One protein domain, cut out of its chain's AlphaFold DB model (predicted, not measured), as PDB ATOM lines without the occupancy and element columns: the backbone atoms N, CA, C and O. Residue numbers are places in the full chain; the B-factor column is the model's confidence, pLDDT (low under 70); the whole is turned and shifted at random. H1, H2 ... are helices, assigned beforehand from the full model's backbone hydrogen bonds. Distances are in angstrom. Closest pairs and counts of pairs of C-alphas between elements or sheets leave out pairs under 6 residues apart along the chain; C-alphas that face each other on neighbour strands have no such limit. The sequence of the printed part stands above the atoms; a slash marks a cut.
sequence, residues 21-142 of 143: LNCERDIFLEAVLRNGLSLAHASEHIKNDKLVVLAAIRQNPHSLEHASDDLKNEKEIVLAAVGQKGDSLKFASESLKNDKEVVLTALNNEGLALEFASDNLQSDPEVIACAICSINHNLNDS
ATOM      1  N   LEU A  21     -58.431  46.424  23.661       64.25
ATOM      2  CA  LEU A  21     -57.835  45.453  22.732       64.25
ATOM      3  C   LEU A  21     -58.882  44.508  22.117       64.25
ATOM      4  O   LEU A  21     -58.800  44.188  20.933       64.25
ATOM      5  N   ASN A  22     -59.881  44.074  22.892       72.25
ATOM      6  CA  ASN A  22     -60.949  43.212  22.372       72.25
ATOM      7  C   ASN A  22     -61.843  43.946  21.361       72.25
ATOM      8  O   ASN A  22     -62.162  43.386  20.316       72.25
ATOM      9  N   CYS A  23     -62.188  45.211  21.623       72.81
ATOM     10  CA  CYS A  23     -62.927  46.036  20.665       72.81
ATOM     11  C   CYS A  23     -62.114  46.309  19.388       72.81
ATOM     12  O   CYS A  23     -62.665  46.239  18.292       72.81
ATOM     13  N   GLU A  24     -60.810  46.595  19.507       73.31
ATOM     14  CA  GLU A  24     -59.920  46.789  18.351       73.31
ATOM     15  C   GLU A  24     -59.856  45.523  17.490       73.31
ATOM     16  O   GLU A  24     -59.978  45.607  16.267       73.31
ATOM     17  N   ARG A  25     -59.757  44.348  18.125       80.00
ATOM     18  CA  ARG A  25     -59.771  43.054  17.439       80.00
ATOM     19  C   ARG A  25     -61.067  42.827  16.667       80.00
ATOM     20  O   ARG A  25     -61.000  42.446  15.502       80.00
ATOM     21  N   ASP A  26     -62.224  43.072  17.277       82.12
ATOM     22  CA  ASP A  26     -63.524  42.846  16.633       82.12
ATOM     23  C   ASP A  26     -63.745  43.799  15.444       82.12
ATOM     24  O   ASP A  26     -64.195  43.375  14.378       82.12
ATOM     25  N   ILE A  27     -63.342  45.071  15.576       80.69
ATOM     26  CA  ILE A  27     -63.373  46.045  14.471       80.69
ATOM     27  C   ILE A  27     -62.465  45.588  13.323       80.69
ATOM     28  O   ILE A  27     -62.853  45.664  12.153       80.69
ATOM     29  N   PHE A  28     -61.260  45.104  13.638       81.50
ATOM     30  CA  PHE A  28     -60.331  44.631  12.616       81.50
ATOM     31  C   PHE A  28     -60.795  43.337  11.955       81.50
ATOM     32  O   PHE A  28     -60.609  43.177  10.750       81.50
ATOM     33  N   LEU A  29     -61.446  42.443  12.700       83.94
ATOM     34  CA  LEU A  29     -62.021  41.221  12.150       83.94
ATOM     35  C   LEU A  29     -63.045  41.550  11.052       83.94
ATOM     36  O   LEU A  29     -62.981  40.990   9.962       83.94
ATOM     37  N   GLU A  30     -63.926  42.522  11.295       83.56
ATOM     38  CA  GLU A  30     -64.901  43.001  10.305       83.56
ATOM     39  C   GLU A  30     -64.238  43.620   9.063       83.56
ATOM     40  O   GLU A  30     -64.683  43.404   7.931       83.56
ATOM     41  N   ALA A  31     -63.149  44.374   9.244       85.44
ATOM     42  CA  ALA A  31     -62.386  44.938   8.130       85.44
ATOM     43  C   ALA A  31     -61.724  43.839   7.283       85.44
ATOM     44  O   ALA A  31     -61.801  43.858   6.050       85.44
ATOM     45  N   VAL A  32     -61.133  42.850   7.951       87.94
ATOM     46  CA  VAL A  32     -60.463  41.701   7.345       87.94
ATOM     47  C   VAL A  32     -61.438  40.822   6.561       87.94
ATOM     48  O   VAL A  32     -61.109  40.388   5.456       87.94
ATOM     49  N   LEU A  33     -62.662  40.633   7.066       84.94
ATOM     50  CA  LEU A  33     -63.723  39.908   6.360       84.94
ATOM     51  C   LEU A  33     -64.107  40.560   5.025       84.94
ATOM     52  O   LEU A  33     -64.513  39.867   4.095       84.94
ATOM     53  N   ARG A  34     -63.980  41.886   4.909       86.50
ATOM     54  CA  ARG A  34     -64.248  42.618   3.659       86.50
ATOM     55  C   ARG A  34     -63.033  42.659   2.740       86.50
ATOM     56  O   ARG A  34     -63.189  42.622   1.522       86.50
ATOM     57  N   ASN A  35     -61.838  42.784   3.310       88.81
ATOM     58  CA  ASN A  35     -60.582  42.819   2.575       88.81
ATOM     59  C   ASN A  35     -59.433  42.296   3.446       88.81
ATOM     60  O   ASN A  35     -58.960  43.000   4.339       88.81
ATOM     61  N   GLY A  36     -58.918  41.106   3.131       83.44
ATOM     62  CA  GLY A  36     -57.806  40.484   3.862       83.44
ATOM     63  C   GLY A  36     -56.515  41.314   3.860       83.44
ATOM     64  O   GLY A  36     -55.735  41.234   4.804       83.44
ATOM     65  N   LEU A  37     -56.310  42.190   2.867       89.25
ATOM     66  CA  LEU A  37     -55.145  43.086   2.820       89.25
ATOM     67  C   LEU A  37     -55.252  44.277   3.783       89.25
ATOM     68  O   LEU A  37     -54.275  44.998   3.970       89.25
ATOM     69  N   SER A  38     -56.403  44.481   4.435       90.31
ATOM     70  CA  SER A  38     -56.542  45.502   5.486       90.31
ATOM     71  C   SER A  38     -55.572  45.285   6.652       90.31
ATOM     72  O   SER A  38     -55.211  46.255   7.320       90.31
ATOM     73  N   LEU A  39     -55.065  44.056   6.826       89.31
ATOM     74  CA  LEU A  39     -54.012  43.711   7.785       89.31
ATOM     75  C   LEU A  39     -52.752  44.589   7.644       89.31
ATOM     76  O   LEU A  39     -52.072  44.847   8.633       89.31
ATOM     77  N   ALA A  40     -52.470  45.119   6.447       91.06
ATOM     78  CA  ALA A  40     -51.358  46.044   6.205       91.06
ATOM     79  C   ALA A  40     -51.408  47.302   7.094       91.06
ATOM     80  O   ALA A  40     -50.367  47.844   7.469       91.06
ATOM     81  N   HIS A  41     -52.617  47.754   7.438       88.75
ATOM     82  CA  HIS A  41     -52.867  48.953   8.240       88.75
ATOM     83  C   HIS A  41     -53.093  48.653   9.726       88.75
ATOM     84  O   HIS A  41     -53.348  49.574  10.501       88.75
ATOM     85  N   ALA A  42     -53.033  47.381  10.117       88.12
ATOM     86  CA  ALA A  42     -53.250  46.965  11.490       88.12
ATOM     87  C   ALA A  42     -52.085  47.362  12.400       88.12
ATOM     88  O   ALA A  42     -50.943  47.518  11.955       88.12
ATOM     89  N   SER A  43     -52.375  47.506  13.691       90.00
ATOM     90  CA  SER A  43     -51.347  47.640  14.717       90.00
ATOM     91  C   SER A  43     -50.525  46.346  14.818       90.00
ATOM     92  O   SER A  43     -51.000  45.261  14.480       90.00
ATOM     93  N   GLU A  44     -49.282  46.438  15.295       88.38
ATOM     94  CA  GLU A  44     -48.387  45.271  15.400       88.38
ATOM     95  C   GLU A  44     -48.968  44.161  16.288       88.38
ATOM     96  O   GLU A  44     -48.799  42.981  15.998       88.38
ATOM     97  N   HIS A  45     -49.739  44.529  17.317       87.75
ATOM     98  CA  HIS A  45     -50.468  43.565  18.141       87.75
ATOM     99  C   HIS A  45     -51.469  42.742  17.313       87.75
ATOM    100  O   HIS A  45     -51.539  41.529  17.468       87.75
ATOM    101  N   ILE A  46     -52.218  43.379  16.407       89.44
ATOM    102  CA  ILE A  46     -53.202  42.705  15.550       89.44
ATOM    103  C   ILE A  46     -52.522  41.878  14.450       89.44
ATOM    104  O   ILE A  46     -52.987  40.788  14.127       89.44
ATOM    105  N   LYS A  47     -51.392  42.343  13.903       92.69
ATOM    106  CA  LYS A  47     -50.578  41.557  12.955       92.69
ATOM    107  C   LYS A  47     -49.951  40.311  13.580       92.69
ATOM    108  O   LYS A  47     -49.580  39.404  12.838       92.69
ATOM    109  N   ASN A  48     -49.825  40.287  14.904       93.19
ATOM    110  CA  ASN A  48     -49.402  39.127  15.686       93.19
ATOM    111  C   ASN A  48     -50.592  38.357  16.297       93.19
ATOM    112  O   ASN A  48     -50.402  37.367  17.004       93.19
ATOM    113  N   ASP A  49     -51.836  38.778  16.039       92.50
ATOM    114  CA  ASP A  49     -53.020  38.041  16.474       92.50
ATOM    115  C   ASP A  49     -53.311  36.912  15.482       92.50
ATOM    116  O   ASP A  49     -53.792  37.121  14.363       92.50
ATOM    117  N   LYS A  50     -53.043  35.683  15.927       93.19
ATOM    118  CA  LYS A  50     -53.223  34.462  15.141       93.19
ATOM    119  C   LYS A  50     -54.621  34.346  14.521       93.19
ATOM    120  O   LYS A  50     -54.748  33.913  13.376       93.19
ATOM    121  N   LEU A  51     -55.678  34.719  15.250       91.31
ATOM    122  CA  LEU A  51     -57.057  34.588  14.769       91.31
ATOM    123  C   LEU A  51     -57.361  35.606  13.672       91.31
ATOM    124  O   LEU A  51     -57.975  35.249  12.663       91.31
ATOM    125  N   VAL A  52     -56.907  36.849  13.843       91.31
ATOM    126  CA  VAL A  52     -57.098  37.901  12.836       91.31
ATOM    127  C   VAL A  52     -56.305  37.581  11.571       91.31
ATOM    128  O   VAL A  52     -56.846  37.674  10.469       91.31
ATOM    129  N   VAL A  53     -55.057  37.128  11.712       94.12
ATOM    130  CA  VAL A  53     -54.215  36.736  10.574       94.12
ATOM    131  C   VAL A  53     -54.808  35.546   9.820       94.12
ATOM    132  O   VAL A  53     -54.872  35.581   8.592       94.12
ATOM    133  N   LEU A  54     -55.318  34.523  10.513       94.12
ATOM    134  CA  LEU A  54     -56.012  33.407   9.861       94.12
ATOM    135  C   LEU A  54     -57.275  33.858   9.126       94.12
ATOM    136  O   LEU A  54     -57.523  33.405   8.008       94.12
ATOM    137  N   ALA A  55     -58.071  34.748   9.724       93.31
ATOM    138  CA  ALA A  55     -59.235  35.318   9.051       93.31
ATOM    139  C   ALA A  55     -58.822  36.082   7.779       93.31
ATOM    140  O   ALA A  55     -59.477  35.941   6.746       93.31
ATOM    141  N   ALA A  56     -57.703  36.810   7.828       94.25
ATOM    142  CA  ALA A  56     -57.163  37.533   6.683       94.25
ATOM    143  C   ALA A  56     -56.690  36.598   5.581       94.25
ATOM    144  O   ALA A  56     -57.082  36.792   4.434       94.25
ATOM    145  N   ILE A  57     -55.961  35.541   5.936       95.19
ATOM    146  CA  ILE A  57     -55.454  34.539   4.992       95.19
ATOM    147  C   ILE A  57     -56.602  33.808   4.299       95.19
ATOM    148  O   ILE A  57     -56.531  33.538   3.103       95.19
ATOM    149  N   ARG A  58     -57.676  33.495   5.031       93.50
ATOM    150  CA  ARG A  58     -58.880  32.867   4.463       93.50
ATOM    151  C   ARG A  58     -59.578  33.745   3.429       93.50
ATOM    152  O   ARG A  58     -60.269  33.208   2.573       93.50
ATOM    153  N   GLN A  59     -59.437  35.064   3.533       94.19
ATOM    154  CA  GLN A  59     -59.979  35.985   2.543       94.19
ATOM    155  C   GLN A  59     -58.977  36.282   1.418       94.19
ATOM    156  O   GLN A  59     -59.342  36.325   0.246       94.19
ATOM    157  N   ASN A  60     -57.712  36.519   1.750       94.69
ATOM    158  CA  ASN A  60     -56.648  36.699   0.777       94.69
ATOM    159  C   ASN A  60     -55.353  36.065   1.308       94.69
ATOM    160  O   ASN A  60     -54.754  36.628   2.223       94.69
ATOM    161  N   PRO A  61     -54.864  34.969   0.704       94.00
ATOM    162  CA  PRO A  61     -53.641  34.293   1.143       94.00
ATOM    163  C   PRO A  61     -52.401  35.199   1.196       94.00
ATOM    164  O   PRO A  61     -51.511  34.988   2.018       94.00
ATOM    165  N   HIS A  62     -52.359  36.256   0.376       94.75
ATOM    166  CA  HIS A  62     -51.260  37.228   0.368       94.75
ATOM    167  C   HIS A  62     -51.233  38.137   1.598       94.75
ATOM    168  O   HIS A  62     -50.226  38.797   1.829       94.75
ATOM    169  N   SER A  63     -52.267  38.131   2.446       95.12
ATOM    170  CA  SER A  63     -52.229  38.859   3.719       95.12
ATOM    171  C   SER A  63     -51.114  38.371   4.648       95.12
ATOM    172  O   SER A  63     -50.708  39.119   5.535       95.12
ATOM    173  N   LEU A  64     -50.591  37.153   4.438       95.31
ATOM    174  CA  LEU A  64     -49.420  36.631   5.151       95.31
ATOM    175  C   LEU A  64     -48.216  37.589   5.081       95.31
ATOM    176  O   LEU A  64     -47.451  37.667   6.038       95.31
ATOM    177  N   GLU A  65     -48.080  38.373   4.005       96.62
ATOM    178  CA  GLU A  65     -47.047  39.410   3.859       96.62
ATOM    179  C   GLU A  65     -47.021  40.401   5.033       96.62
ATOM    180  O   GLU A  65     -45.954  40.854   5.453       96.62
ATOM    181  N   HIS A  66     -48.194  40.720   5.580       95.25
ATOM    182  CA  HIS A  66     -48.366  41.722   6.628       95.25
ATOM    183  C   HIS A  66     -48.435  41.133   8.034       95.25
ATOM    184  O   HIS A  66     -48.501  41.895   8.995       95.25
ATOM    185  N   ALA A  67     -48.418  39.806   8.173       95.38
ATOM    186  CA  ALA A  67     -48.310  39.176   9.477       95.38
ATOM    187  C   ALA A  67     -46.942  39.476  10.111       95.38
ATOM    188  O   ALA A  67     -45.952  39.738   9.417       95.38
ATOM    189  N   SER A  68     -46.888  39.411  11.438       96.75
ATOM    190  CA  SER A  68     -45.628  39.458  12.185       96.75
ATOM    191  C   SER A  68     -44.681  38.329  11.763       96.75
ATOM    192  O   SER A  68     -45.143  37.249  11.381       96.75
ATOM    193  N   ASP A  69     -43.376  38.535  11.920       96.12
ATOM    194  CA  ASP A  69     -42.365  37.526  11.578       96.12
ATOM    195  C   ASP A  69     -42.529  36.216  12.369       96.12
ATOM    196  O   ASP A  69     -42.315  35.138  11.811       96.12
ATOM    197  N   ASP A  70     -43.007  36.293  13.618       95.75
ATOM    198  CA  ASP A  70     -43.321  35.123  14.446       95.75
ATOM    199  C   ASP A  70     -44.379  34.234  13.769       95.75
ATOM    200  O   ASP A  70     -44.157  33.043  13.554       95.75
ATOM    201  N   LEU A  71     -45.495  34.830  13.333       96.00
ATOM    202  CA  LEU A  71     -46.559  34.119  12.615       96.00
ATOM    203  C   LEU A  71     -46.159  33.680  11.199       96.00
ATOM    204  O   LEU A  71     -46.634  32.647  10.731       96.00
ATOM    205  N   LYS A  72     -45.256  34.398  10.518       97.00
ATOM    206  CA  LYS A  72     -44.664  33.935   9.242       97.00
ATOM    207  C   LYS A  72     -43.755  32.722   9.415       97.00
ATOM    208  O   LYS A  72     -43.458  32.040   8.433       97.00
ATOM    209  N   ASN A  73     -43.305  32.464  10.639       96.69
ATOM    210  CA  ASN A  73     -42.563  31.273  11.020       96.69
ATOM    211  C   ASN A  73     -43.457  30.201  11.673       96.69
ATOM    212  O   ASN A  73     -42.977  29.114  12.002       96.69
ATOM    213  N   GLU A  74     -44.761  30.454  11.832       97.00
ATOM    214  CA  GLU A  74     -45.712  29.444  12.284       97.00
ATOM    215  C   GLU A  74     -46.184  28.569  11.122       97.00
ATOM    216  O   GLU A  74     -46.917  28.998  10.228       97.00
ATOM    217  N   LYS A  75     -45.817  27.288  11.184       96.25
ATOM    218  CA  LYS A  75     -46.142  26.298  10.153       96.25
ATOM    219  C   LYS A  75     -47.638  26.222   9.838       96.25
ATOM    220  O   LYS A  75     -47.999  26.198   8.669       96.25
ATOM    221  N   GLU A  76     -48.509  26.230  10.849       96.50
ATOM    222  CA  GLU A  76     -49.969  26.173  10.651       96.50
ATOM    223  C   GLU A  76     -50.507  27.371   9.855       96.50
ATOM    224  O   GLU A  76     -51.367  27.209   8.990       96.50
ATOM    225  N   ILE A  77     -49.980  28.568  10.127       96.44
ATOM    226  CA  ILE A  77     -50.381  29.807   9.455       96.44
ATOM    227  C   ILE A  77     -49.933  29.791   7.999       96.44
ATOM    228  O   ILE A  77     -50.727  30.063   7.097       96.44
ATOM    229  N   VAL A  78     -48.676  29.416   7.762       96.94
ATOM    230  CA  VAL A  78     -48.135  29.330   6.407       96.94
ATOM    231  C   VAL A  78     -48.850  28.247   5.603       96.94
ATOM    232  O   VAL A  78     -49.237  28.519   4.470       96.94
ATOM    233  N   LEU A  79     -49.112  27.070   6.185       96.81
ATOM    234  CA  LEU A  79     -49.886  26.001   5.541       96.81
ATOM    235  C   LEU A  79     -51.288  26.467   5.132       96.81
ATOM    236  O   LEU A  79     -51.734  26.142   4.033       96.81
ATOM    237  N   ALA A  80     -51.964  27.273   5.954       96.12
ATOM    238  CA  ALA A  80     -53.267  27.839   5.597       96.12
ATOM    239  C   ALA A  80     -53.197  28.798   4.390       96.12
ATOM    240  O   ALA A  80     -54.154  28.876   3.611       96.12
ATOM    241  N   ALA A  81     -52.083  29.516   4.217       95.81
ATOM    242  CA  ALA A  81     -51.868  30.410   3.079       95.81
ATOM    243  C   ALA A  81     -51.471  29.638   1.812       95.81
ATOM    244  O   ALA A  81     -52.146  29.749   0.786       95.81
ATOM    245  N   VAL A  82     -50.433  28.795   1.885       96.19
ATOM    246  CA  VAL A  82     -49.965  28.005   0.729       96.19
ATOM    247  C   VAL A  82     -50.977  26.949   0.291       96.19
ATOM    248  O   VAL A  82     -51.027  26.589  -0.882       96.19
ATOM    249  N   GLY A  83     -51.823  26.501   1.222       94.50
ATOM    250  CA  GLY A  83     -52.954  25.611   0.983       94.50
ATOM    251  C   GLY A  83     -54.050  26.226   0.107       94.50
ATOM    252  O   GLY A  83     -54.825  25.486  -0.490       94.50
ATOM    253  N   GLN A  84     -54.106  27.556   0.005       93.38
ATOM    254  CA  GLN A  84     -55.024  28.269  -0.887       93.38
ATOM    255  C   GLN A  84     -54.318  28.790  -2.139       93.38
ATOM    256  O   GLN A  84     -54.872  28.713  -3.233       93.38
ATOM    257  N   LYS A  85     -53.106  29.337  -1.983       94.06
ATOM    258  CA  LYS A  85     -52.313  29.851  -3.098       94.06
ATOM    259  C   LYS A  85     -50.830  29.593  -2.873       94.06
ATOM    260  O   LYS A  85     -50.239  30.171  -1.959       94.06
ATOM    261  N   GLY A  86     -50.246  28.727  -3.700       92.81
ATOM    262  CA  GLY A  86     -48.881  28.233  -3.514       92.81
ATOM    263  C   GLY A  86     -47.827  29.340  -3.527       92.81
ATOM    264  O   GLY A  86     -46.900  29.298  -2.718       92.81
ATOM    265  N   ASP A  87     -48.004  30.391  -4.338       94.25
ATOM    266  CA  ASP A  87     -47.091  31.546  -4.358       94.25
ATOM    267  C   ASP A  87     -47.015  32.333  -3.033       94.25
ATOM    268  O   ASP A  87     -46.105  33.142  -2.847       94.25
ATOM    269  N   SER A  88     -47.916  32.080  -2.076       95.69
ATOM    270  CA  SER A  88     -47.847  32.659  -0.724       95.69
ATOM    271  C   SER A  88     -46.605  32.202   0.048       95.69
ATOM    272  O   SER A  88     -46.210  32.861   1.010       95.69
ATOM    273  N   LEU A  89     -45.948  31.121  -0.396       95.88
ATOM    274  CA  LEU A  89     -44.696  30.617   0.171       95.88
ATOM    275  C   LEU A  89     -43.594  31.690   0.205       95.88
ATOM    276  O   LEU A  89     -42.769  31.698   1.116       95.88
ATOM    277  N   LYS A  90     -43.617  32.651  -0.728       96.38
ATOM    278  CA  LYS A  90     -42.648  33.757  -0.780       96.38
ATOM    279  C   LYS A  90     -42.608  34.608   0.495       96.38
ATOM    280  O   LYS A  90     -41.567  35.191   0.796       96.38
ATOM    281  N   PHE A  91     -43.718  34.655   1.238       96.25
ATOM    282  CA  PHE A  91     -43.869  35.433   2.470       96.25
ATOM    283  C   PHE A  91     -43.552  34.647   3.747       96.25
ATOM    284  O   PHE A  91     -43.512  35.238   4.824       96.25
ATOM    285  N   ALA A  92     -43.351  33.333   3.642       96.44
ATOM    286  CA  ALA A  92     -42.970  32.500   4.771       96.44
ATOM    287  C   ALA A  92     -41.535  32.800   5.231       96.44
ATOM    288  O   ALA A  92     -40.722  33.350   4.482       96.44
ATOM    289  N   SER A  93     -41.208  32.391   6.454       97.12
ATOM    290  CA  SER A  93     -39.828  32.420   6.935       97.12
ATOM    291  C   SER A  93     -38.917  31.503   6.105       97.12
ATOM    292  O   SER A  93     -39.353  30.487   5.558       97.12
ATOM    293  N   GLU A  94     -37.619  31.804   6.073       95.94
ATOM    294  CA  GLU A  94     -36.621  30.953   5.403       95.94
ATOM    295  C   GLU A  94     -36.596  29.523   5.967       95.94
ATOM    296  O   GLU A  94     -36.384  28.557   5.233       95.94
ATOM    297  N   SER A  95     -36.882  29.362   7.265       95.75
ATOM    298  CA  SER A  95     -37.005  28.047   7.895       95.75
ATOM    299  C   SER A  95     -38.146  27.226   7.293       95.75
ATOM    300  O   SER A  95     -37.953  26.043   7.024       95.75
ATOM    301  N   LEU A  96     -39.303  27.846   7.033       96.69
ATOM    302  CA  LEU A  96     -40.457  27.167   6.440       96.69
ATOM    303  C   LEU A  96     -40.356  27.019   4.919       96.69
ATOM    304  O   LEU A  96     -40.873  26.048   4.376       96.69
ATOM    305  N   LYS A  97     -39.622  27.896   4.225       96.19
ATOM    306  CA  LYS A  97     -39.247  27.685   2.811       96.19
ATOM    307  C   LYS A  97     -38.335  26.476   2.611       96.19
ATOM    308  O   LYS A  97     -38.261  25.939   1.509       96.19
ATOM    309  N   ASN A  98     -37.645  26.048   3.667       95.69
ATOM    310  CA  ASN A  98     -36.862  24.816   3.708       95.69
ATOM    311  C   ASN A  98     -37.625  23.643   4.365       95.69
ATOM    312  O   ASN A  98     -37.056  22.563   4.530       95.69
ATOM    313  N   ASP A  99     -38.895  23.820   4.748       96.38
ATOM    314  CA  ASP A  99     -39.743  22.737   5.246       96.38
ATOM    315  C   ASP A  99     -40.410  22.026   4.062       96.38
ATOM    316  O   ASP A  99     -41.220  22.592   3.325       96.38
ATOM    317  N   LYS A 100     -40.062  20.750   3.886       94.19
ATOM    318  CA  LYS A 100     -40.527  19.936   2.761       94.19
ATOM    319  C   LYS A 100     -42.052  19.804   2.716       94.19
ATOM    320  O   LYS A 100     -42.617  19.808   1.631       94.19
ATOM    321  N   GLU A 101     -42.731  19.717   3.858       95.38
ATOM    322  CA  GLU A 101     -44.193  19.588   3.906       95.38
ATOM    323  C   GLU A 101     -44.882  20.871   3.432       95.38
ATOM    324  O   GLU A 101     -45.836  20.823   2.651       95.38
ATOM    325  N   VAL A 102     -44.365  22.025   3.861       96.25
ATOM    326  CA  VAL A 102     -44.881  23.335   3.448       96.25
ATOM    327  C   VAL A 102     -44.682  23.536   1.945       96.25
ATOM    328  O   VAL A 102     -45.626  23.906   1.246       96.25
ATOM    329  N   VAL A 103     -43.486  23.232   1.432       95.25
ATOM    330  CA  VAL A 103     -43.174  23.362   0.002       95.25
ATOM    331  C   VAL A 103     -44.020  22.416  -0.845       95.25
ATOM    332  O   VAL A 103     -44.615  22.856  -1.822       95.25
ATOM    333  N   LEU A 104     -44.148  21.141  -0.468       93.19
ATOM    334  CA  LEU A 104     -44.988  20.194  -1.209       93.19
ATOM    335  C   LEU A 104     -46.461  20.627  -1.229       93.19
ATOM    336  O   LEU A 104     -47.119  20.516  -2.263       93.19
ATOM    337  N   THR A 105     -46.966  21.185  -0.124       94.25
ATOM    338  CA  THR A 105     -48.325  21.747  -0.073       94.25
ATOM    339  C   THR A 105     -48.474  22.929  -1.035       94.25
ATOM    340  O   THR A 105     -49.463  23.007  -1.762       94.25
ATOM    341  N   ALA A 106     -47.477  23.818  -1.094       94.12
ATOM    342  CA  ALA A 106     -47.464  24.933  -2.037       94.12
ATOM    343  C   ALA A 106     -47.458  24.449  -3.497       94.12
ATOM    344  O   ALA A 106     -48.258  24.923  -4.305       94.12
ATOM    345  N   LEU A 107     -46.619  23.457  -3.820       92.69
ATOM    346  CA  LEU A 107     -46.500  22.875  -5.162       92.69
ATOM    347  C   LEU A 107     -47.762  22.158  -5.632       92.69
ATOM    348  O   LEU A 107     -48.032  22.123  -6.832       92.69
ATOM    349  N   ASN A 108     -48.524  21.572  -4.711       89.31
ATOM    350  CA  ASN A 108     -49.783  20.915  -5.043       89.31
ATOM    351  C   ASN A 108     -50.844  21.915  -5.529       89.31
ATOM    352  O   ASN A 108     -51.648  21.582  -6.392       89.31
ATOM    353  N   ASN A 109     -50.829  23.143  -5.005       88.38
ATOM    354  CA  ASN A 109     -51.742  24.198  -5.448       88.38
ATOM    355  C   ASN A 109     -51.199  24.982  -6.644       88.38
ATOM    356  O   ASN A 109     -51.951  25.340  -7.548       88.38
ATOM    357  N   GLU A 110     -49.897  25.258  -6.663       88.31
ATOM    358  CA  GLU A 110     -49.262  26.039  -7.716       88.31
ATOM    359  C   GLU A 110     -47.839  25.527  -7.944       88.31
ATOM    360  O   GLU A 110     -46.921  25.828  -7.188       88.31
ATOM    361  N   GLY A 111     -47.632  24.754  -9.014       81.38
ATOM    362  CA  GLY A 111     -46.328  24.141  -9.298       81.38
ATOM    363  C   GLY A 111     -45.190  25.146  -9.535       81.38
ATOM    364  O   GLY A 111     -44.023  24.786  -9.398       81.38
ATOM    365  N   LEU A 112     -45.511  26.412  -9.833       86.38
ATOM    366  CA  LEU A 112     -44.532  27.502  -9.928       86.38
ATOM    367  C   LEU A 112     -44.000  27.954  -8.559       86.38
ATOM    368  O   LEU A 112     -42.947  28.578  -8.507       86.38
ATOM    369  N   ALA A 113     -44.645  27.569  -7.450       91.38
ATOM    370  CA  ALA A 113     -44.205  27.914  -6.098       91.38
ATOM    371  C   ALA A 113     -42.816  27.354  -5.735       91.38
ATOM    372  O   ALA A 113     -42.229  27.789  -4.744       91.38
ATOM    373  N   LEU A 114     -42.267  26.434  -6.545       92.44
ATOM    374  CA  LEU A 114     -40.903  25.924  -6.397       92.44
ATOM    375  C   LEU A 114     -39.868  27.053  -6.360       92.44
ATOM    376  O   LEU A 114     -38.889  26.940  -5.631       92.44
ATOM    377  N   GLU A 115     -40.100  28.147  -7.095       93.62
ATOM    378  CA  GLU A 115     -39.179  29.291  -7.148       93.62
ATOM    379  C   GLU A 115     -38.971  29.972  -5.784       93.62
ATOM    380  O   GLU A 115     -37.964  30.645  -5.573       93.62
ATOM    381  N   PHE A 116     -39.914  29.790  -4.852       94.12
ATOM    382  CA  PHE A 116     -39.872  30.380  -3.513       94.12
ATOM    383  C   PHE A 116     -39.360  29.420  -2.436       94.12
ATOM    384  O   PHE A 116     -39.216  29.831  -1.284       94.12
ATOM    385  N   ALA A 117     -39.108  28.154  -2.776       94.44
ATOM    386  CA  ALA A 117     -38.497  27.197  -1.862       94.44
ATOM    387  C   ALA A 117     -37.009  27.517  -1.646       94.44
ATOM    388  O   ALA A 117     -36.400  28.247  -2.425       94.44
ATOM    389  N   SER A 118     -36.403  26.948  -0.607       95.62
ATOM    390  CA  SER A 118     -34.957  27.064  -0.395       95.62
ATOM    391  C   SER A 118     -34.153  26.391  -1.516       95.62
ATOM    392  O   SER A 118     -34.596  25.396  -2.091       95.62
ATOM    393  N   ASP A 119     -32.922  26.852  -1.760       93.69
ATOM    394  CA  ASP A 119     -32.008  26.264  -2.758       93.69
ATOM    395  C   ASP A 119     -31.833  24.742  -2.591       93.69
ATOM    396  O   ASP A 119     -31.727  23.991  -3.568       93.69
ATOM    397  N   ASN A 120     -31.849  24.276  -1.335       92.94
ATOM    398  CA  ASN A 120     -31.756  22.857  -0.994       92.94
ATOM    399  C   ASN A 120     -32.944  22.059  -1.543       92.94
ATOM    400  O   ASN A 120     -32.746  20.991  -2.115       92.94
ATOM    401  N   LEU A 121     -34.170  22.567  -1.373       93.25
ATOM    402  CA  LEU A 121     -35.383  21.896  -1.844       93.25
ATOM    403  C   LEU A 121     -35.625  22.113  -3.339       93.25
ATOM    404  O   LEU A 121     -36.156  21.224  -3.995       93.25
ATOM    405  N   GLN A 122     -35.174  23.236  -3.902       91.69
ATOM    406  CA  GLN A 122     -35.178  23.453  -5.353       91.69
ATOM    407  C   GLN A 122     -34.314  22.433  -6.103       91.69
ATOM    408  O   GLN A 122     -34.585  22.143  -7.266       91.69
ATOM    409  N   SER A 123     -33.293  21.880  -5.442       91.19
ATOM    410  CA  SER A 123     -32.412  20.841  -5.990       91.19
ATOM    411  C   SER A 123     -32.811  19.416  -5.576       91.19
ATOM    412  O   SER A 123     -32.167  18.457  -6.006       91.19
ATOM    413  N   ASP A 124     -33.846  19.253  -4.743       94.31
ATOM    414  CA  ASP A 124     -34.309  17.945  -4.272       94.31
ATOM    415  C   ASP A 124     -35.091  17.233  -5.398       94.31
ATOM    416  O   ASP A 124     -36.118  17.743  -5.858       94.31
ATOM    417  N   PRO A 125     -34.647  16.045  -5.857       91.44
ATOM    418  CA  PRO A 125     -35.293  15.341  -6.963       91.44
ATOM    419  C   PRO A 125     -36.769  15.003  -6.723       91.44
ATOM    420  O   PRO A 125     -37.546  14.967  -7.676       91.44
ATOM    421  N   GLU A 126     -37.166  14.745  -5.475       90.56
ATOM    422  CA  GLU A 126     -38.548  14.423  -5.113       90.56
ATOM    423  C   GLU A 126     -39.441  15.663  -5.220       90.56
ATOM    424  O   GLU A 126     -40.539  15.600  -5.775       90.56
ATOM    425  N   VAL A 127     -38.941  16.810  -4.753       91.75
ATOM    426  CA  VAL A 127     -39.642  18.099  -4.835       91.75
ATOM    427  C   VAL A 127     -39.777  18.547  -6.294       91.75
ATOM    428  O   VAL A 127     -40.869  18.925  -6.723       91.75
ATOM    429  N   ILE A 128     -38.708  18.428  -7.089       90.19
ATOM    430  CA  ILE A 128     -38.724  18.743  -8.527       90.19
ATOM    431  C   ILE A 128     -39.724  17.848  -9.271       90.19
ATOM    432  O   ILE A 128     -40.510  18.338 -10.083       90.19
ATOM    433  N   ALA A 129     -39.722  16.540  -8.996       89.25
ATOM    434  CA  ALA A 129     -40.660  15.611  -9.622       89.25
ATOM    435  C   ALA A 129     -42.116  15.980  -9.297       89.25
ATOM    436  O   ALA A 129     -42.955  16.002 -10.199       89.25
ATOM    437  N   CYS A 130     -42.402  16.336  -8.040       87.50
ATOM    438  CA  CYS A 130     -43.720  16.807  -7.621       87.50
ATOM    439  C   CYS A 130     -44.133  18.082  -8.375       87.50
ATOM    440  O   CYS A 130     -45.217  18.119  -8.957       87.50
ATOM    441  N   ALA A 131     -43.247  19.081  -8.465       87.69
ATOM    442  CA  ALA A 131     -43.513  20.322  -9.193       87.69
ATOM    443  C   ALA A 131     -43.850  20.074 -10.676       87.69
ATOM    444  O   ALA A 131     -44.824  20.621 -11.197       87.69
ATOM    445  N   ILE A 132     -43.094  19.200 -11.352       86.06
ATOM    446  CA  ILE A 132     -43.342  18.829 -12.754       86.06
ATOM    447  C   ILE A 132     -44.708  18.144 -12.908       86.06
ATOM    448  O   ILE A 132     -45.448  18.440 -13.851       86.06
ATOM    449  N   CYS A 133     -45.059  17.237 -11.993       83.56
ATOM    450  CA  CYS A 133     -46.364  16.579 -11.991       83.56
ATOM    451  C   CYS A 133     -47.512  17.589 -11.838       83.56
ATOM    452  O   CYS A 133     -48.463  17.533 -12.621       83.56
ATOM    453  N   SER A 134     -47.397  18.545 -10.910       81.19
ATOM    454  CA  SER A 134     -48.413  19.582 -10.691       81.19
ATOM    455  C   SER A 134     -48.600  20.498 -11.907       81.19
ATOM    456  O   SER A 134     -49.728  20.813 -12.285       81.19
ATOM    457  N   ILE A 135     -47.508  20.900 -12.571       79.75
ATOM    458  CA  ILE A 135     -47.571  21.763 -13.765       79.75
ATOM    459  C   ILE A 135     -48.281  21.046 -14.922       79.75
ATOM    460  O   ILE A 135     -49.145  21.625 -15.584       79.75
ATOM    461  N   ASN A 136     -47.952  19.772 -15.152       74.31
ATOM    462  CA  ASN A 136     -48.541  18.988 -16.240       74.31
ATOM    463  C   ASN A 136     -50.035  18.694 -16.032       74.31
ATOM    464  O   ASN A 136     -50.767  18.573 -17.015       74.31
ATOM    465  N   HIS A 137     -50.498  18.592 -14.782       65.31
ATOM    466  CA  HIS A 137     -51.916  18.402 -14.474       65.31
ATOM    467  C   HIS A 137     -52.748  19.635 -14.869       65.31
ATOM    468  O   HIS A 137     -53.720  19.511 -15.612       65.31
ATOM    469  N   ASN A 138     -52.312  20.840 -14.485       61.66
ATOM    470  CA  ASN A 138     -53.029  22.089 -14.787       61.66
ATOM    471  C   ASN A 138     -53.130  22.400 -16.293       61.66
ATOM    472  O   ASN A 138     -54.108  22.995 -16.749       61.66
ATOM    473  N   LEU A 139     -52.140  21.978 -17.088       60.12
ATOM    474  CA  LEU A 139     -52.154  22.156 -18.545       60.12
ATOM    475  C   LEU A 139     -53.132  21.215 -19.267       60.12
ATOM    476  O   LEU A 139     -53.575  21.538 -20.371       60.12
ATOM    477  N   ASN A 140     -53.470  20.064 -18.676       60.88
ATOM    478  CA  ASN A 140     -54.373  19.089 -19.291       60.88
ATOM    479  C   ASN A 140     -55.852  19.330 -18.955       60.88
ATOM    480  O   ASN A 140     -56.693  18.984 -19.779       60.88
ATOM    481  N   ASP A 141     -56.162  19.980 -17.828       57.47
ATOM    482  CA  ASP A 141     -57.538  20.364 -17.453       57.47
ATOM    483  C   ASP A 141     -58.070  21.593 -18.221       57.47
ATOM    484  O   ASP A 141     -59.249  21.928 -18.134       57.47
ATOM    485  N   SER A 142     -57.224  22.266 -19.009       55.81
ATOM    486  CA  SER A 142     -57.595  23.445 -19.811       55.81
ATOM    487  C   SER A 142     -58.027  23.115 -21.257       55.81
ATOM    488  O   SER A 142     -57.924  23.983 -22.128       55.81
TER     489      SER A 142
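AT A GLANCE: This is residues 21 to 142 of the 143 residues of an uncharacterized protein of Paraphotobacterium marinum (UniProt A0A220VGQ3). The chain is wound in stacked helical turns, a short solenoid whose longest axis runs from H1 at one end to H13 at the other. The longer helices H1, H4, H7, H10 and H13 stand side by side as one layer, the six-residue helices H2, H5, H8 and H11 make a second layer packed on it, and the four-residue helices H3, H6, H9 and H12 run along one edge. The printed part has 122 residues with thirteen named helices, H1 to H13 in order, and no named strand; the class is all helix. It is compact, with a radius of gyration of the C-alphas of 15.4 A, and only just flat, spanning 49 by 33 by 17 A.

IN THESE COORDINATES: H1, residues 21 to 34, is 20.3 A long and begins at C-alpha 21 (-57.835, 45.453, 22.732). H2 is residues 36 to 41, H3 44 to 47, and H4 50 to 59, 14.4 A. H5 is residues 61 to 66, H6 69 to 72, and H7 75 to 82, with C-alpha 75 at (-46.142, 26.298, 10.153). H8 is residues 86 to 91, H9 94 to 97, and H10 100 to 109, 14.5 A. H11 is residues 111 to 116, H12 119 to 122, and H13 125 to 140, 23.0 A, ending at C-alpha 140 (-54.373, 19.089, -19.291).

HOW THE PARTS SIT: H1 touches H4 at a shallow tilt of 12 degrees, the same way, the closest C-alphas being those of Val 32 and Ala 56, 5.4 A apart. H4 touches H7 the same way at 15 degrees, shallow, closest at Ile 57 and Ala 81, C-alphas 5.8 A apart. H7 touches H10 the same way at 21 degrees, shallow, closest at Val 82 and Ala 106, C-alphas 4.8 A apart. H10 touches residues 127 to 134 of H13 the same way at 11 degrees, shallow, closest at Leu 107 and Ala 131, C-alphas 5.6 A apart. Among the six-residue helices, H5 touches H2 at 8 degrees, closest at Leu 37 and Ser 63, C-alphas 5.2 A apart, and H8 at 2 degrees, closest at Glu 65 and Phe 91, C-alphas 5.3 A apart, and H8 touches H11 at 10 degrees, closest at Asp 87 and Ala 113, C-alphas 5.0 A apart, each at a shallow tilt and the same way. H4 and H5 form a helical hairpin at a steep tilt of 44 degrees, as do H10 and H11. H3 and H4, H6 and H7, and H9 and H10 only just touch, only at the corner, with 3 pairs of C-alphas within 8 A each; H12 touches no helix but is near H10, H11 and H13. H1 and H13 are apart. Every O i to N i+4 pair is within hydrogen-bond range in H1, H4 and H7; H10 has 5 of 6 and H13 11 of 12, while H2, H5, H8 and H11 have 0 of 2 each, with 2, 3, 3 and 2 of 3 O i to N i+3 pairs within range, and H3, H6, H9 and H12 are too short for an O i to N i+4 pair.

THE WHOLE: The C-alphas of Leu 21 and Asn 140, the two farthest apart, are 49.7 A apart. The printed part has no cut, and the links between successive helices are tight. The mean pLDDT of the printed part is 89.6; residue 21 and residues 137 to 142, of which 137 to 140 belong to H13, are under 70.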